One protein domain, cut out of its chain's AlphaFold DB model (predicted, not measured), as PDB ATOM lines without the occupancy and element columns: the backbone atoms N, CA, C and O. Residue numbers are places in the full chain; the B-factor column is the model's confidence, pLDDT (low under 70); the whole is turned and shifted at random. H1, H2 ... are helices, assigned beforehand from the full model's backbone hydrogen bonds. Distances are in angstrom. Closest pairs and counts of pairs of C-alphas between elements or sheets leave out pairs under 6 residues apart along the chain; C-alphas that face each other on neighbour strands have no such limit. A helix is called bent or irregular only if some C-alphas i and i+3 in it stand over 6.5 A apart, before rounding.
ATOM      1  N   ILE A   4      35.627   8.588 -25.963       94.44
ATOM      2  CA  ILE A   4      35.079   7.277 -26.327       94.44
ATOM      3  C   ILE A   4      33.580   7.212 -26.002       94.44
ATOM      4  O   ILE A   4      32.795   6.761 -26.831       94.44
ATOM      5  N   SER A   5      33.170   7.701 -24.825       92.62
ATOM      6  CA  SER A   5      31.756   7.732 -24.404       92.62
ATOM      7  C   SER A   5      30.918   8.636 -25.309       92.62
ATOM      8  O   SER A   5      29.867   8.226 -25.804       92.62
ATOM      9  N   HIS A   6      31.428   9.834 -25.611       93.06
ATOM     10  CA  HIS A   6      30.750  10.772 -26.503       93.06
ATOM     11  C   HIS A   6      30.571  10.200 -27.918       93.06
ATOM     12  O   HIS A   6      29.457  10.196 -28.448       93.06
ATOM     13  N   THR A   7      31.641   9.665 -28.514       96.44
ATOM     14  CA  THR A   7      31.584   9.071 -29.855       96.44
ATOM     15  C   THR A   7      30.681   7.842 -29.897       96.44
ATOM     16  O   THR A   7      29.914   7.693 -30.847       96.44
ATOM     17  N   PHE A   8      30.711   6.987 -28.869       96.44
ATOM     18  CA  PHE A   8      29.797   5.848 -28.785       96.44
ATOM     19  C   PHE A   8      28.331   6.295 -28.734       96.44
ATOM     20  O   PHE A   8      27.502   5.727 -29.442       96.44
ATOM     21  N   GLY A   9      28.007   7.331 -27.952       95.06
ATOM     22  CA  GLY A   9      26.651   7.881 -27.892       95.06
ATOM     23  C   GLY A   9      26.151   8.354 -29.262       95.06
ATOM     24  O   GLY A   9      25.039   8.009 -29.660       95.06
ATOM     25  N   ALA A  10      26.988   9.072 -30.017       95.31
ATOM     26  CA  ALA A  10      26.662   9.505 -31.379       95.31
ATOM     27  C   ALA A  10      26.492   8.319 -32.346       95.31
ATOM     28  O   ALA A  10      25.506   8.257 -33.081       95.31
ATOM     29  N   TYR A  11      27.408   7.346 -32.298       96.38
ATOM     30  CA  TYR A  11      27.309   6.100 -33.063       96.38
ATOM     31  C   TYR A  11      26.009   5.345 -32.767       96.38
ATOM     32  O   TYR A  11      25.348   4.871 -33.687       96.38
ATOM     33  N   TRP A  12      25.619   5.243 -31.495       96.06
ATOM     34  CA  TRP A  12      24.420   4.513 -31.103       96.06
ATOM     35  C   TRP A  12      23.143   5.165 -31.644       96.06
ATOM     36  O   TRP A  12      22.262   4.468 -32.147       96.06
ATOM     37  N   GLN A  13      23.062   6.499 -31.616       96.06
ATOM     38  CA  GLN A  13      21.938   7.227 -32.212       96.06
ATOM     39  C   GLN A  13      21.870   7.041 -33.732       96.06
ATOM     40  O   GLN A  13      20.791   6.799 -34.271       96.06
ATOM     41  N   ASP A  14      23.012   7.090 -34.421       95.75
ATOM     42  CA  ASP A  14      23.091   6.825 -35.861       95.75
ATOM     43  C   ASP A  14      22.667   5.384 -36.200       95.75
ATOM     44  O   ASP A  14      21.866   5.154 -37.106       95.75
ATOM     45  N   PHE A  15      23.108   4.403 -35.407       95.56
ATOM     46  CA  PHE A  15      22.710   3.006 -35.562       95.56
ATOM     47  C   PHE A  15      21.194   2.811 -35.403       95.56
ATOM     48  O   PHE A  15      20.569   2.115 -36.213       95.56
ATOM     49  N   LEU A  16      20.580   3.430 -34.388       96.19
ATOM     50  CA  LEU A  16      19.127   3.406 -34.196       96.19
ATOM     51  C   LEU A  16      18.397   4.099 -35.352       96.19
ATOM     52  O   LEU A  16      17.405   3.568 -35.847       96.19
ATOM     53  N   HIS A  17      18.911   5.234 -35.827       96.19
ATOM     54  CA  HIS A  17      18.339   5.963 -36.956       96.19
ATOM     55  C   HIS A  17      18.346   5.129 -38.246       96.19
ATOM     56  O   HIS A  17      17.320   5.041 -38.922       96.19
ATOM     57  N   LEU A  18      19.465   4.473 -38.572       95.50
ATOM     58  CA  LEU A  18      19.555   3.561 -39.718       95.50
ATOM     59  C   LEU A  18      18.592   2.379 -39.570       95.50
ATOM     60  O   LEU A  18      17.879   2.045 -40.510       95.50
ATOM     61  N   THR A  19      18.526   1.778 -38.380       96.12
ATOM     62  CA  THR A  19      17.632   0.638 -38.117       96.12
ATOM     63  C   THR A  19      16.158   1.036 -38.241       96.12
ATOM     64  O   THR A  19      15.365   0.292 -38.812       96.12
ATOM     65  N   GLY A  20      15.789   2.231 -37.769       95.75
ATOM     66  CA  GLY A  20      14.420   2.749 -37.827       95.75
ATOM     67  C   GLY A  20      13.897   3.002 -39.245       95.75
ATOM     68  O   GLY A  20      12.690   2.951 -39.457       95.75
ATOM     69  N   LYS A  21      14.779   3.201 -40.237       97.25
ATOM     70  CA  LYS A  21      14.389   3.346 -41.654       97.25
ATOM     71  C   LYS A  21      13.847   2.057 -42.272       97.25
ATOM     72  O   LYS A  21      13.198   2.116 -43.311       97.25
ATOM     73  N   ALA A  22      14.075   0.906 -41.637       96.94
ATOM     74  CA  ALA A  22      13.631  -0.380 -42.158       96.94
ATOM     75  C   ALA A  22      12.105  -0.465 -42.322       96.94
ATOM     76  O   ALA A  22      11.630  -1.071 -43.279       96.94
ATOM     77  N   SER A  23      11.338   0.178 -41.437       96.62
ATOM     78  CA  SER A  23       9.875   0.212 -41.531       96.62
ATOM     79  C   SER A  23       9.398   0.904 -42.811       96.62
ATOM     80  O   SER A  23       8.515   0.381 -43.489       96.62
ATOM     81  N   LEU A  24      10.022   2.029 -43.176       96.81
ATOM     82  CA  LEU A  24       9.717   2.777 -44.395       96.81
ATOM     83  C   LEU A  24      10.094   1.977 -45.645       96.81
ATOM     84  O   LEU A  24       9.239   1.763 -46.499       96.81
ATOM     85  N   CYS A  25      11.329   1.464 -45.711       96.75
ATOM     86  CA  CYS A  25      11.764   0.645 -46.845       96.75
ATOM     87  C   CYS A  25      10.846  -0.571 -47.039       96.75
ATOM     88  O   CYS A  25      10.458  -0.893 -48.158       96.75
ATOM     89  N   PHE A  26      10.431  -1.226 -45.948       96.62
ATOM     90  CA  PHE A  26       9.489  -2.339 -46.025       96.62
ATOM     91  C   PHE A  26       8.108  -1.903 -46.537       96.62
ATOM     92  O   PHE A  26       7.520  -2.596 -47.366       96.62
ATOM     93  N   ALA A  27       7.581  -0.769 -46.061       96.62
ATOM     94  CA  ALA A  27       6.282  -0.248 -46.487       96.62
ATOM     95  C   ALA A  27       6.238   0.044 -47.997       96.62
ATOM     96  O   ALA A  27       5.272  -0.313 -48.680       96.62
ATOM     97  N   GLU A  28       7.314   0.639 -48.513       95.81
ATOM     98  CA  GLU A  28       7.482   1.026 -49.917       95.81
ATOM     99  C   GLU A  28       7.909  -0.137 -50.826       95.81
ATOM    100  O   GLU A  28       8.036   0.045 -52.035       95.81
ATOM    101  N   ALA A  29       8.093  -1.342 -50.270       94.12
ATOM    102  CA  ALA A  29       8.669  -2.495 -50.963       94.12
ATOM    103  C   ALA A  29      10.073  -2.218 -51.552       94.12
ATOM    104  O   ALA A  29      10.485  -2.844 -52.533       94.12
ATOM    105  N   ASP A  30      10.827  -1.310 -50.926       94.12
ATOM    106  CA  ASP A  30      12.222  -1.009 -51.241       94.12
ATOM    107  C   ASP A  30      13.157  -2.050 -50.600       94.12
ATOM    108  O   ASP A  30      13.809  -1.850 -49.568       94.12
ATOM    109  N   TRP A  31      13.194  -3.225 -51.224       90.56
ATOM    110  CA  TRP A  31      14.006  -4.354 -50.772       90.56
ATOM    111  C   TRP A  31      15.509  -4.088 -50.885       90.56
ATOM    112  O   TRP A  31      16.287  -4.573 -50.062       90.56
ATOM    113  N   GLN A  32      15.915  -3.301 -51.884       89.19
ATOM    114  CA  GLN A  32      17.307  -2.892 -52.055       89.19
ATOM    115  C   GLN A  32      17.718  -1.925 -50.944       89.19
ATOM    116  O   GLN A  32      18.793  -2.093 -50.369       89.19
ATOM    117  N   GLY A  33      16.847  -0.985 -50.567       93.25
ATOM    118  CA  GLY A  33      17.042  -0.113 -49.411       93.25
ATOM    119  C   GLY A  33      17.252  -0.893 -48.116       93.25
ATOM    120  O   GLY A  33      18.193  -0.607 -47.380       93.25
ATOM    121  N   LEU A  34      16.472  -1.953 -47.859       92.44
ATOM    122  CA  LEU A  34      16.695  -2.819 -46.688       92.44
ATOM    123  C   LEU A  34      18.082  -3.479 -46.687       92.44
ATOM    124  O   LEU A  34      18.750  -3.500 -45.650       92.44
ATOM    125  N   GLN A  35      18.542  -3.991 -47.834       88.62
ATOM    126  CA  GLN A  35      19.888  -4.564 -47.953       88.62
ATOM    127  C   GLN A  35      20.977  -3.503 -47.741       88.62
ATOM    128  O   GLN A  35      21.947  -3.741 -47.018       88.62
ATOM    129  N   GLN A  36      20.792  -2.304 -48.300       91.50
ATOM    130  CA  GLN A  36      21.699  -1.173 -48.097       91.50
ATOM    131  C   GLN A  36      21.761  -0.742 -46.626       91.50
ATOM    132  O   GLN A  36      22.848  -0.446 -46.133       91.50
ATOM    133  N   LEU A  37      20.639  -0.756 -45.898       94.31
ATOM    134  CA  LEU A  37      20.604  -0.446 -44.464       94.31
ATOM    135  C   LEU A  37      21.372  -1.476 -43.626       94.31
ATOM    136  O   LEU A  37      22.141  -1.081 -42.748       94.31
ATOM    137  N   SER A  38      21.202  -2.776 -43.894       90.19
ATOM    138  CA  SER A  38      21.969  -3.837 -43.217       90.19
ATOM    139  C   SER A  38      23.474  -3.662 -43.460       90.19
ATOM    140  O   SER A  38      24.253  -3.609 -42.505       90.19
ATOM    141  N   ARG A  39      23.882  -3.427 -44.716       89.56
ATOM    142  CA  ARG A  39      25.284  -3.151 -45.061       89.56
ATOM    143  C   ARG A  39      25.822  -1.892 -44.376       89.56
ATOM    144  O   ARG A  39      26.899  -1.932 -43.787       89.56
ATOM    145  N   ALA A  40      25.068  -0.795 -44.407       92.62
ATOM    146  CA  ALA A  40      25.469   0.457 -43.777       92.62
ATOM    147  C   ALA A  40      25.665   0.289 -42.263       92.62
ATOM    148  O   ALA A  40      26.642   0.802 -41.725       92.62
ATOM    149  N   ARG A  41      24.787  -0.462 -41.575       91.75
ATOM    150  CA  ARG A  41      24.948  -0.797 -40.145       91.75
ATOM    151  C   ARG A  41      26.204  -1.627 -39.888       91.75
ATOM    152  O   ARG A  41      26.907  -1.356 -38.916       91.75
ATOM    153  N   PHE A  42      26.478  -2.613 -40.743       88.69
ATOM    154  CA  PHE A  42      27.653  -3.477 -40.629       88.69
ATOM    155  C   PHE A  42      28.967  -2.683 -40.728       88.69
ATOM    156  O   PHE A  42      29.852  -2.853 -39.891       88.69
ATOM    157  N   GLU A  43      29.075  -1.781 -41.709       90.56
ATOM    158  CA  GLU A  43      30.288  -0.988 -41.964       90.56
ATOM    159  C   GLU A  43      30.476   0.145 -40.926       90.56
ATOM    160  O   GLU A  43      31.597   0.415 -40.486       90.56
ATOM    161  N   ARG A  44      29.375   0.736 -40.429       93.00
ATOM    162  CA  ARG A  44      29.391   1.953 -39.592       93.00
ATOM    163  C   ARG A  44      30.282   1.871 -38.358       93.00
ATOM    164  O   ARG A  44      30.918   2.857 -37.993       93.00
ATOM    165  N   HIS A  45      30.306   0.728 -37.678       94.06
ATOM    166  CA  HIS A  45      31.091   0.587 -36.453       94.06
ATOM    167  C   HIS A  45      32.589   0.793 -36.715       94.06
ATOM    168  O   HIS A  45      33.262   1.499 -35.962       94.06
ATOM    169  N   ASP A  46      33.127   0.160 -37.758       92.81
ATOM    170  CA  ASP A  46      34.556   0.252 -38.056       92.81
ATOM    171  C   ASP A  46      34.946   1.636 -38.566       92.81
ATOM    172  O   ASP A  46      36.000   2.127 -38.163       92.81
ATOM    173  N   ASP A  47      34.071   2.294 -39.331       95.06
ATOM    174  CA  ASP A  47      34.273   3.675 -39.776       95.06
ATOM    175  C   ASP A  47      34.411   4.633 -38.587       95.06
ATOM    176  O   ASP A  47      35.389   5.378 -38.485       95.06
ATOM    177  N   ILE A  48      33.461   4.588 -37.645       97.06
ATOM    178  CA  ILE A  48      33.456   5.494 -36.489       97.06
ATOM    179  C   ILE A  48      34.630   5.210 -35.551       97.06
ATOM    180  O   ILE A  48      35.286   6.142 -35.076       97.06
ATOM    181  N   VAL A  49      34.943   3.936 -35.292       96.75
ATOM    182  CA  VAL A  49      36.119   3.608 -34.478       96.75
ATOM    183  C   VAL A  49      37.406   4.030 -35.190       96.75
ATOM    184  O   VAL A  49      38.302   4.547 -34.531       96.75
ATOM    185  N   GLY A  50      37.511   3.855 -36.508       96.50
ATOM    186  CA  GLY A  50      38.667   4.293 -37.292       96.50
ATOM    187  C   GLY A  50      38.901   5.802 -37.196       96.50
ATOM    188  O   GLY A  50      40.018   6.232 -36.918       96.50
ATOM    189  N   GLN A  51      37.838   6.600 -37.332       96.56
ATOM    190  CA  GLN A  51      37.891   8.060 -37.177       96.56
ATOM    191  C   GLN A  51      38.345   8.477 -35.770       96.56
ATOM    192  O   GLN A  51      39.200   9.353 -35.629       96.56
ATOM    193  N   LEU A  52      37.814   7.831 -34.727       96.75
ATOM    194  CA  LEU A  52      38.205   8.106 -33.344       96.75
ATOM    195  C   LEU A  52      39.654   7.687 -33.058       96.75
ATOM    196  O   LEU A  52      40.395   8.405 -32.401       96.75
ATOM    197  N   VAL A  53      40.083   6.533 -33.560       96.00
ATOM    198  CA  VAL A  53      41.469   6.075 -33.412       96.00
ATOM    199  C   VAL A  53      42.426   7.049 -34.090       96.00
ATOM    200  O   VAL A  53      43.437   7.403 -33.492       96.00
ATOM    201  N   ALA A  54      42.097   7.529 -35.291       95.38
ATOM    202  CA  ALA A  54      42.907   8.519 -35.994       95.38
ATOM    203  C   ALA A  54      43.027   9.838 -35.211       95.38
ATOM    204  O   ALA A  54      44.111  10.417 -35.181       95.38
ATOM    205  N   SER A  55      41.958  10.289 -34.541       94.81
ATOM    206  CA  SER A  55      41.986  11.518 -33.733       94.81
ATOM    207  C   SER A  55      42.712  11.364 -32.393       94.81
ATOM    208  O   SER A  55      43.232  12.344 -31.866       94.81
ATOM    209  N   LEU A  56      42.775  10.146 -31.850       92.69
ATOM    210  CA  LEU A  56      43.488   9.830 -30.610       92.69
ATOM    211  C   LEU A  56      44.942   9.390 -30.841       92.69
ATOM    212  O   LEU A  56      45.712   9.312 -29.881       92.69
ATOM    213  N   ASN A  57      45.332   9.090 -32.080       85.56
ATOM    214  CA  ASN A  57      46.649   8.545 -32.386       85.56
ATOM    215  C   ASN A  57      47.776   9.493 -31.933       85.56
ATOM    216  O   ASN A  57      47.710  10.701 -32.145       85.56
ATOM    217  N   GLY A  58      48.810   8.945 -31.293       80.56
ATOM    218  CA  GLY A  58      49.907   9.724 -30.700       80.56
ATOM    219  C   GLY A  58      49.583  10.422 -29.371       80.56
ATOM    220  O   GLY A  58      50.484  10.996 -28.761       80.56
ATOM    221  N   SER A  59      48.341  10.351 -28.881       85.44
ATOM    222  CA  SER A  59      47.992  10.850 -27.546       85.44
ATOM    223  C   SER A  59      48.482   9.891 -26.460       85.44
ATOM    224  O   SER A  59      48.296   8.678 -26.557       85.44
ATOM    225  N   LEU A  60      49.059  10.427 -25.381       85.19
ATOM    226  CA  LEU A  60      49.360   9.643 -24.184       85.19
ATOM    227  C   LEU A  60      48.077   9.493 -23.354       85.19
ATOM    228  O   LEU A  60      47.658  10.426 -22.671       85.19
ATOM    229  N   LEU A  61      47.426   8.335 -23.461       89.31
ATOM    230  CA  LEU A  61      46.153   8.052 -22.799       89.31
ATOM    231  C   LEU A  61      46.358   7.251 -21.505       89.31
ATOM    232  O   LEU A  61      46.970   6.183 -21.520       89.31
ATOM    233  N   ASP A  62      45.783   7.731 -20.400       92.00
ATOM    234  CA  ASP A  62      45.656   6.957 -19.160       92.00
ATOM    235  C   ASP A  62      44.468   5.988 -19.280       92.00
ATOM    236  O   ASP A  62      43.315   6.327 -19.008       92.00
ATOM    237  N   TRP A  63      44.748   4.777 -19.761       93.62
ATOM    238  CA  TRP A  63      43.733   3.748 -19.989       93.62
ATOM    239  C   TRP A  63      42.975   3.319 -18.724       93.62
ATOM    240  O   TRP A  63      41.749   3.213 -18.809       93.62
ATOM    241  N   PRO A  64      43.625   3.071 -17.567       93.06
ATOM    242  CA  PRO A  64      42.917   2.817 -16.313       93.06
ATOM    243  C   PRO A  64      41.928   3.924 -15.919       93.06
ATOM    244  O   PRO A  64      40.775   3.619 -15.591       93.06
ATOM    245  N   ALA A  65      42.339   5.196 -15.991       92.81
ATOM    246  CA  ALA A  65      41.456   6.321 -15.680       92.81
ATOM    247  C   ALA A  65      40.298   6.420 -16.687       92.81
ATOM    248  O   ALA A  65      39.132   6.447 -16.296       92.81
ATOM    249  N   LEU A  66      40.601   6.345 -17.990       93.00
ATOM    250  CA  LEU A  66      39.591   6.358 -19.052       93.00
ATOM    251  C   LEU A  66      38.586   5.216 -18.919       93.00
ATOM    252  O   LEU A  66      37.402   5.429 -19.167       93.00
ATOM    253  N   LYS A  67      39.037   4.014 -18.544       93.31
ATOM    254  CA  LYS A  67      38.168   2.854 -18.310       93.31
ATOM    255  C   LYS A  67      37.192   3.133 -17.167       93.31
ATOM    256  O   LYS A  67      36.007   2.845 -17.309       93.31
ATOM    257  N   THR A  68      37.681   3.702 -16.067       92.31
ATOM    258  CA  THR A  68      36.870   4.025 -14.883       92.31
ATOM    259  C   THR A  68      35.806   5.068 -15.221       92.31
ATOM    260  O   THR A  68      34.616   4.811 -15.039       92.31
ATOM    261  N   ASP A  69      36.214   6.185 -15.827       91.94
ATOM    262  CA  ASP A  69      35.306   7.251 -16.263       91.94
ATOM    263  C   ASP A  69      34.280   6.752 -17.288       91.94
ATOM    264  O   ASP A  69      33.115   7.156 -17.279       91.94
ATOM    265  N   PHE A  70      34.709   5.871 -18.199       93.06
ATOM    266  CA  PHE A  70      33.841   5.292 -19.216       93.06
ATOM    267  C   PHE A  70      32.738   4.447 -18.582       93.06
ATOM    268  O   PHE A  70      31.569   4.673 -18.883       93.06
ATOM    269  N   VAL A  71      33.088   3.523 -17.681       92.12
ATOM    270  CA  VAL A  71      32.111   2.658 -17.002       92.12
ATOM    271  C   VAL A  71      31.109   3.482 -16.193       92.12
ATOM    272  O   VAL A  71      29.910   3.222 -16.292       92.12
ATOM    273  N   GLU A  72      31.562   4.508 -15.464       91.19
ATOM    274  CA  GLU A  72      30.656   5.380 -14.702       91.19
ATOM    275  C   GLU A  72      29.675   6.118 -15.629       91.19
ATOM    276  O   GLU A  72      28.476   6.167 -15.359       91.19
ATOM    277  N   SER A  73      30.144   6.596 -16.790       91.81
ATOM    278  CA  SER A  73      29.283   7.267 -17.777       91.81
ATOM    279  C   SER A  73      28.201   6.363 -18.390       91.81
ATOM    280  O   SER A  73      27.226   6.865 -18.946       91.81
ATOM    281  N   LEU A  74      28.352   5.037 -18.294       89.25
ATOM    282  CA  LEU A  74      27.446   4.054 -18.897       89.25
ATOM    283  C   LEU A  74      26.377   3.515 -17.947       89.25
ATOM    284  O   LEU A  74      25.547   2.717 -18.388       89.25
ATOM    285  N   LYS A  75      26.391   3.902 -16.666       84.94
ATOM    286  CA  LYS A  75      25.544   3.309 -15.619       84.94
ATOM    287  C   LYS A  75      24.076   3.163 -16.040       84.94
ATOM    288  O   LYS A  75      23.518   2.069 -15.918       84.94
ATOM    289  N   ASP A  76      23.528   4.221 -16.636       86.94
ATOM    290  CA  ASP A  76      22.140   4.305 -17.103       86.94
ATOM    291  C   ASP A  76      21.999   4.202 -18.635       86.94
ATOM    292  O   ASP A  76      20.907   4.364 -19.182       86.94
ATOM    293  N   HIS A  77      23.090   3.924 -19.360       91.25
ATOM    294  CA  HIS A  77      23.047   3.810 -20.815       91.25
ATOM    295  C   HIS A  77      22.364   2.491 -21.234       91.25
ATOM    296  O   HIS A  77      22.791   1.411 -20.810       91.25
ATOM    297  N   PRO A  78      21.345   2.521 -22.115       91.75
ATOM    298  CA  PRO A  78      20.529   1.340 -22.412       91.75
ATOM    299  C   PRO A  78      21.243   0.277 -23.269       91.75
ATOM    300  O   PRO A  78      20.839  -0.882 -23.267       91.75
ATOM    301  N   ALA A  79      22.320   0.657 -23.963       94.00
ATOM    302  CA  ALA A  79      23.190  -0.235 -24.744       94.00
ATOM    303  C   ALA A  79      24.611  -0.359 -24.153       94.00
ATOM    304  O   ALA A  79      25.609  -0.369 -24.880       94.00
ATOM    305  N   ARG A  80      24.724  -0.355 -22.819       93.25
ATOM    306  CA  ARG A  80      26.010  -0.349 -22.093       93.25
ATOM    307  C   ARG A  80      26.923  -1.531 -22.429       93.25
ATOM    308  O   ARG A  80      28.135  -1.366 -22.461       93.25
ATOM    309  N   GLU A  81      26.370  -2.694 -22.747       94.06
ATOM    310  CA  GLU A  81      27.130  -3.873 -23.171       94.06
ATOM    311  C   GLU A  81      27.824  -3.673 -24.529       94.06
ATOM    312  O   GLU A  81      28.975  -4.077 -24.720       94.06
ATOM    313  N   LEU A  82      27.163  -2.969 -25.455       95.50
ATOM    314  CA  LEU A  82      27.732  -2.642 -26.762       95.50
ATOM    315  C   LEU A  82      28.838  -1.591 -26.618       95.50
ATOM    316  O   LEU A  82      29.855  -1.669 -27.306       95.50
ATOM    317  N   ALA A  83      28.681  -0.660 -25.674       95.56
ATOM    318  CA  ALA A  83      29.689   0.347 -25.358       95.56
ATOM    319  C   ALA A  83      31.015  -0.276 -24.895       95.56
ATOM    320  O   ALA A  83      32.080   0.157 -25.334       95.56
ATOM    321  N   LEU A  84      30.972  -1.332 -24.072       95.19
ATOM    322  CA  LEU A  84      32.182  -2.056 -23.659       95.19
ATOM    323  C   LEU A  84      32.932  -2.641 -24.863       95.19
ATOM    324  O   LEU A  84      34.159  -2.581 -24.942       95.19
ATOM    325  N   THR A  85      32.193  -3.163 -25.844       95.75
ATOM    326  CA  THR A  85      32.779  -3.662 -27.096       95.75
ATOM    327  C   THR A  85      33.336  -2.543 -27.972       95.75
ATOM    328  O   THR A  85      34.395  -2.707 -28.586       95.75
ATOM    329  N   PHE A  86      32.668  -1.393 -28.015       96.69
ATOM    330  CA  PHE A  86      33.180  -0.217 -28.708       96.69
ATOM    331  C   PHE A  86      34.516   0.234 -28.096       96.69
ATOM    332  O   PHE A  86      35.496   0.418 -28.818       96.69
ATOM    333  N   PHE A  87      34.602   0.292 -26.760       96.44
ATOM    334  CA  PHE A  87      35.851   0.570 -26.048       96.44
ATOM    335  C   PHE A  87      36.934  -0.455 -26.386       96.44
ATOM    336  O   PHE A  87      38.043  -0.067 -26.746       96.44
ATOM    337  N   ASN A  88      36.615  -1.754 -26.333       95.12
ATOM    338  CA  ASN A  88      37.540  -2.817 -26.728       95.12
ATOM    339  C   ASN A  88      38.083  -2.606 -28.143       95.12
ATOM    340  O   ASN A  88      39.261  -2.846 -28.381       95.12
ATOM    341  N   SER A  89      37.242  -2.154 -29.073       95.06
ATOM    342  CA  SER A  89      37.617  -1.938 -30.472       95.06
ATOM    343  C   SER A  89      38.542  -0.733 -30.660       95.06
ATOM    344  O   SER A  89      39.454  -0.790 -31.484       95.06
ATOM    345  N   VAL A  90      38.339   0.345 -29.894       95.94
ATOM    346  CA  VAL A  90      39.252   1.503 -29.856       95.94
ATOM    347  C   VAL A  90      40.579   1.102 -29.208       95.94
ATOM    348  O   VAL A  90      41.643   1.308 -29.792       95.94
ATOM    349  N   TYR A  91      40.511   0.465 -28.034       94.56
ATOM    350  CA  TYR A  91      41.672  -0.024 -27.289       94.56
ATOM    351  C   TYR A  91      42.525  -0.954 -28.149       94.56
ATOM    352  O   TYR A  91      43.730  -0.774 -28.241       94.56
ATOM    353  N   ALA A  92      41.892  -1.887 -28.860       92.25
ATOM    354  CA  ALA A  92      42.554  -2.830 -29.748       92.25
ATOM    355  C   ALA A  92      43.442  -2.190 -30.808       92.25
ATOM    356  O   ALA A  92      44.523  -2.703 -31.087       92.25
ATOM    357  N   ARG A  93      42.958  -1.107 -31.420       92.38
ATOM    358  CA  ARG A  93      43.650  -0.417 -32.510       92.38
ATOM    359  C   ARG A  93      44.778   0.481 -31.994       92.38
ATOM    360  O   ARG A  93      45.748   0.683 -32.711       92.38
ATOM    361  N   LEU A  94      44.665   0.992 -30.764       92.88
ATOM    362  CA  LEU A  94      45.675   1.854 -30.133       92.88
ATOM    363  C   LEU A  94      46.686   1.092 -29.258       92.88
ATOM    364  O   LEU A  94      47.750   1.624 -28.957       92.88
ATOM    365  N   GLN A  95      46.353  -0.120 -28.813       90.50
ATOM    366  CA  GLN A  95      47.175  -1.006 -27.981       90.50
ATOM    367  C   GLN A  95      47.182  -2.423 -28.590       90.50
ATOM    368  O   GLN A  95      46.605  -3.358 -28.017       90.50
TER     369      GLN A  95
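This is residues 4 to 95 of the 542 residues of the protein "Isocitrate dehydrogenase kinase/phosphatase" of Gallaecimonas pentaromativorans (UniProt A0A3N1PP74). This is a long, flat helical hairpin: H1 and then H2 make one leg, bent H3 folds back beside them, and at the open end H5 crosses both legs. The printed part has 92 residues, with five named helices, H1 to H5, and no named strand: all helix, loose, radius of gyration of the C-alphas 15.6 A, spans 50 by 29 by 15 A.

Start at H1, residues 4 to 20. H3, residues 31 to 56, is one helix by its hydrogen bonds but bent, C-alphas 42 and 45 being 6.8 A apart, into H3a, residues 31 to 42, and H3b, residues 45 to 56. H1 touches H3a with residues 15 to 19 alone, opposite ways at a shallow tilt of 13 degrees; the closest C-alphas, Leu 18 and Leu 37, are 6.3 A apart. H2, residues 22 to 27, forms a hairpin with H3a, closest at C-alphas 25 and 33, 5.9 A. H5, residues 80 to 94, touches H3b at a steep tilt of 53 degrees, closest at C-alphas 90 and 49, 6.0 A. H4, residues 63 to 73, only just touches H1, only at their ends, with 3 pairs of C-alphas within 8 A, closest at C-alphas 70 and 5, 6.1 A. Every O i to N i+4 pair is within hydrogen-bond range except in H5, 9 of 11.

Find C-alpha 4 at (35.079, 7.277, -26.327); H1 runs 24.1 A. H5 runs 21.4 A to C-alpha 94 at (45.675, 1.854, -30.133).

The farthest C-alphas, Ala 29 and Leu 60, are 50.2 A apart. The printed part has no cut and no long link; no printed residue is under 70 in pLDDT.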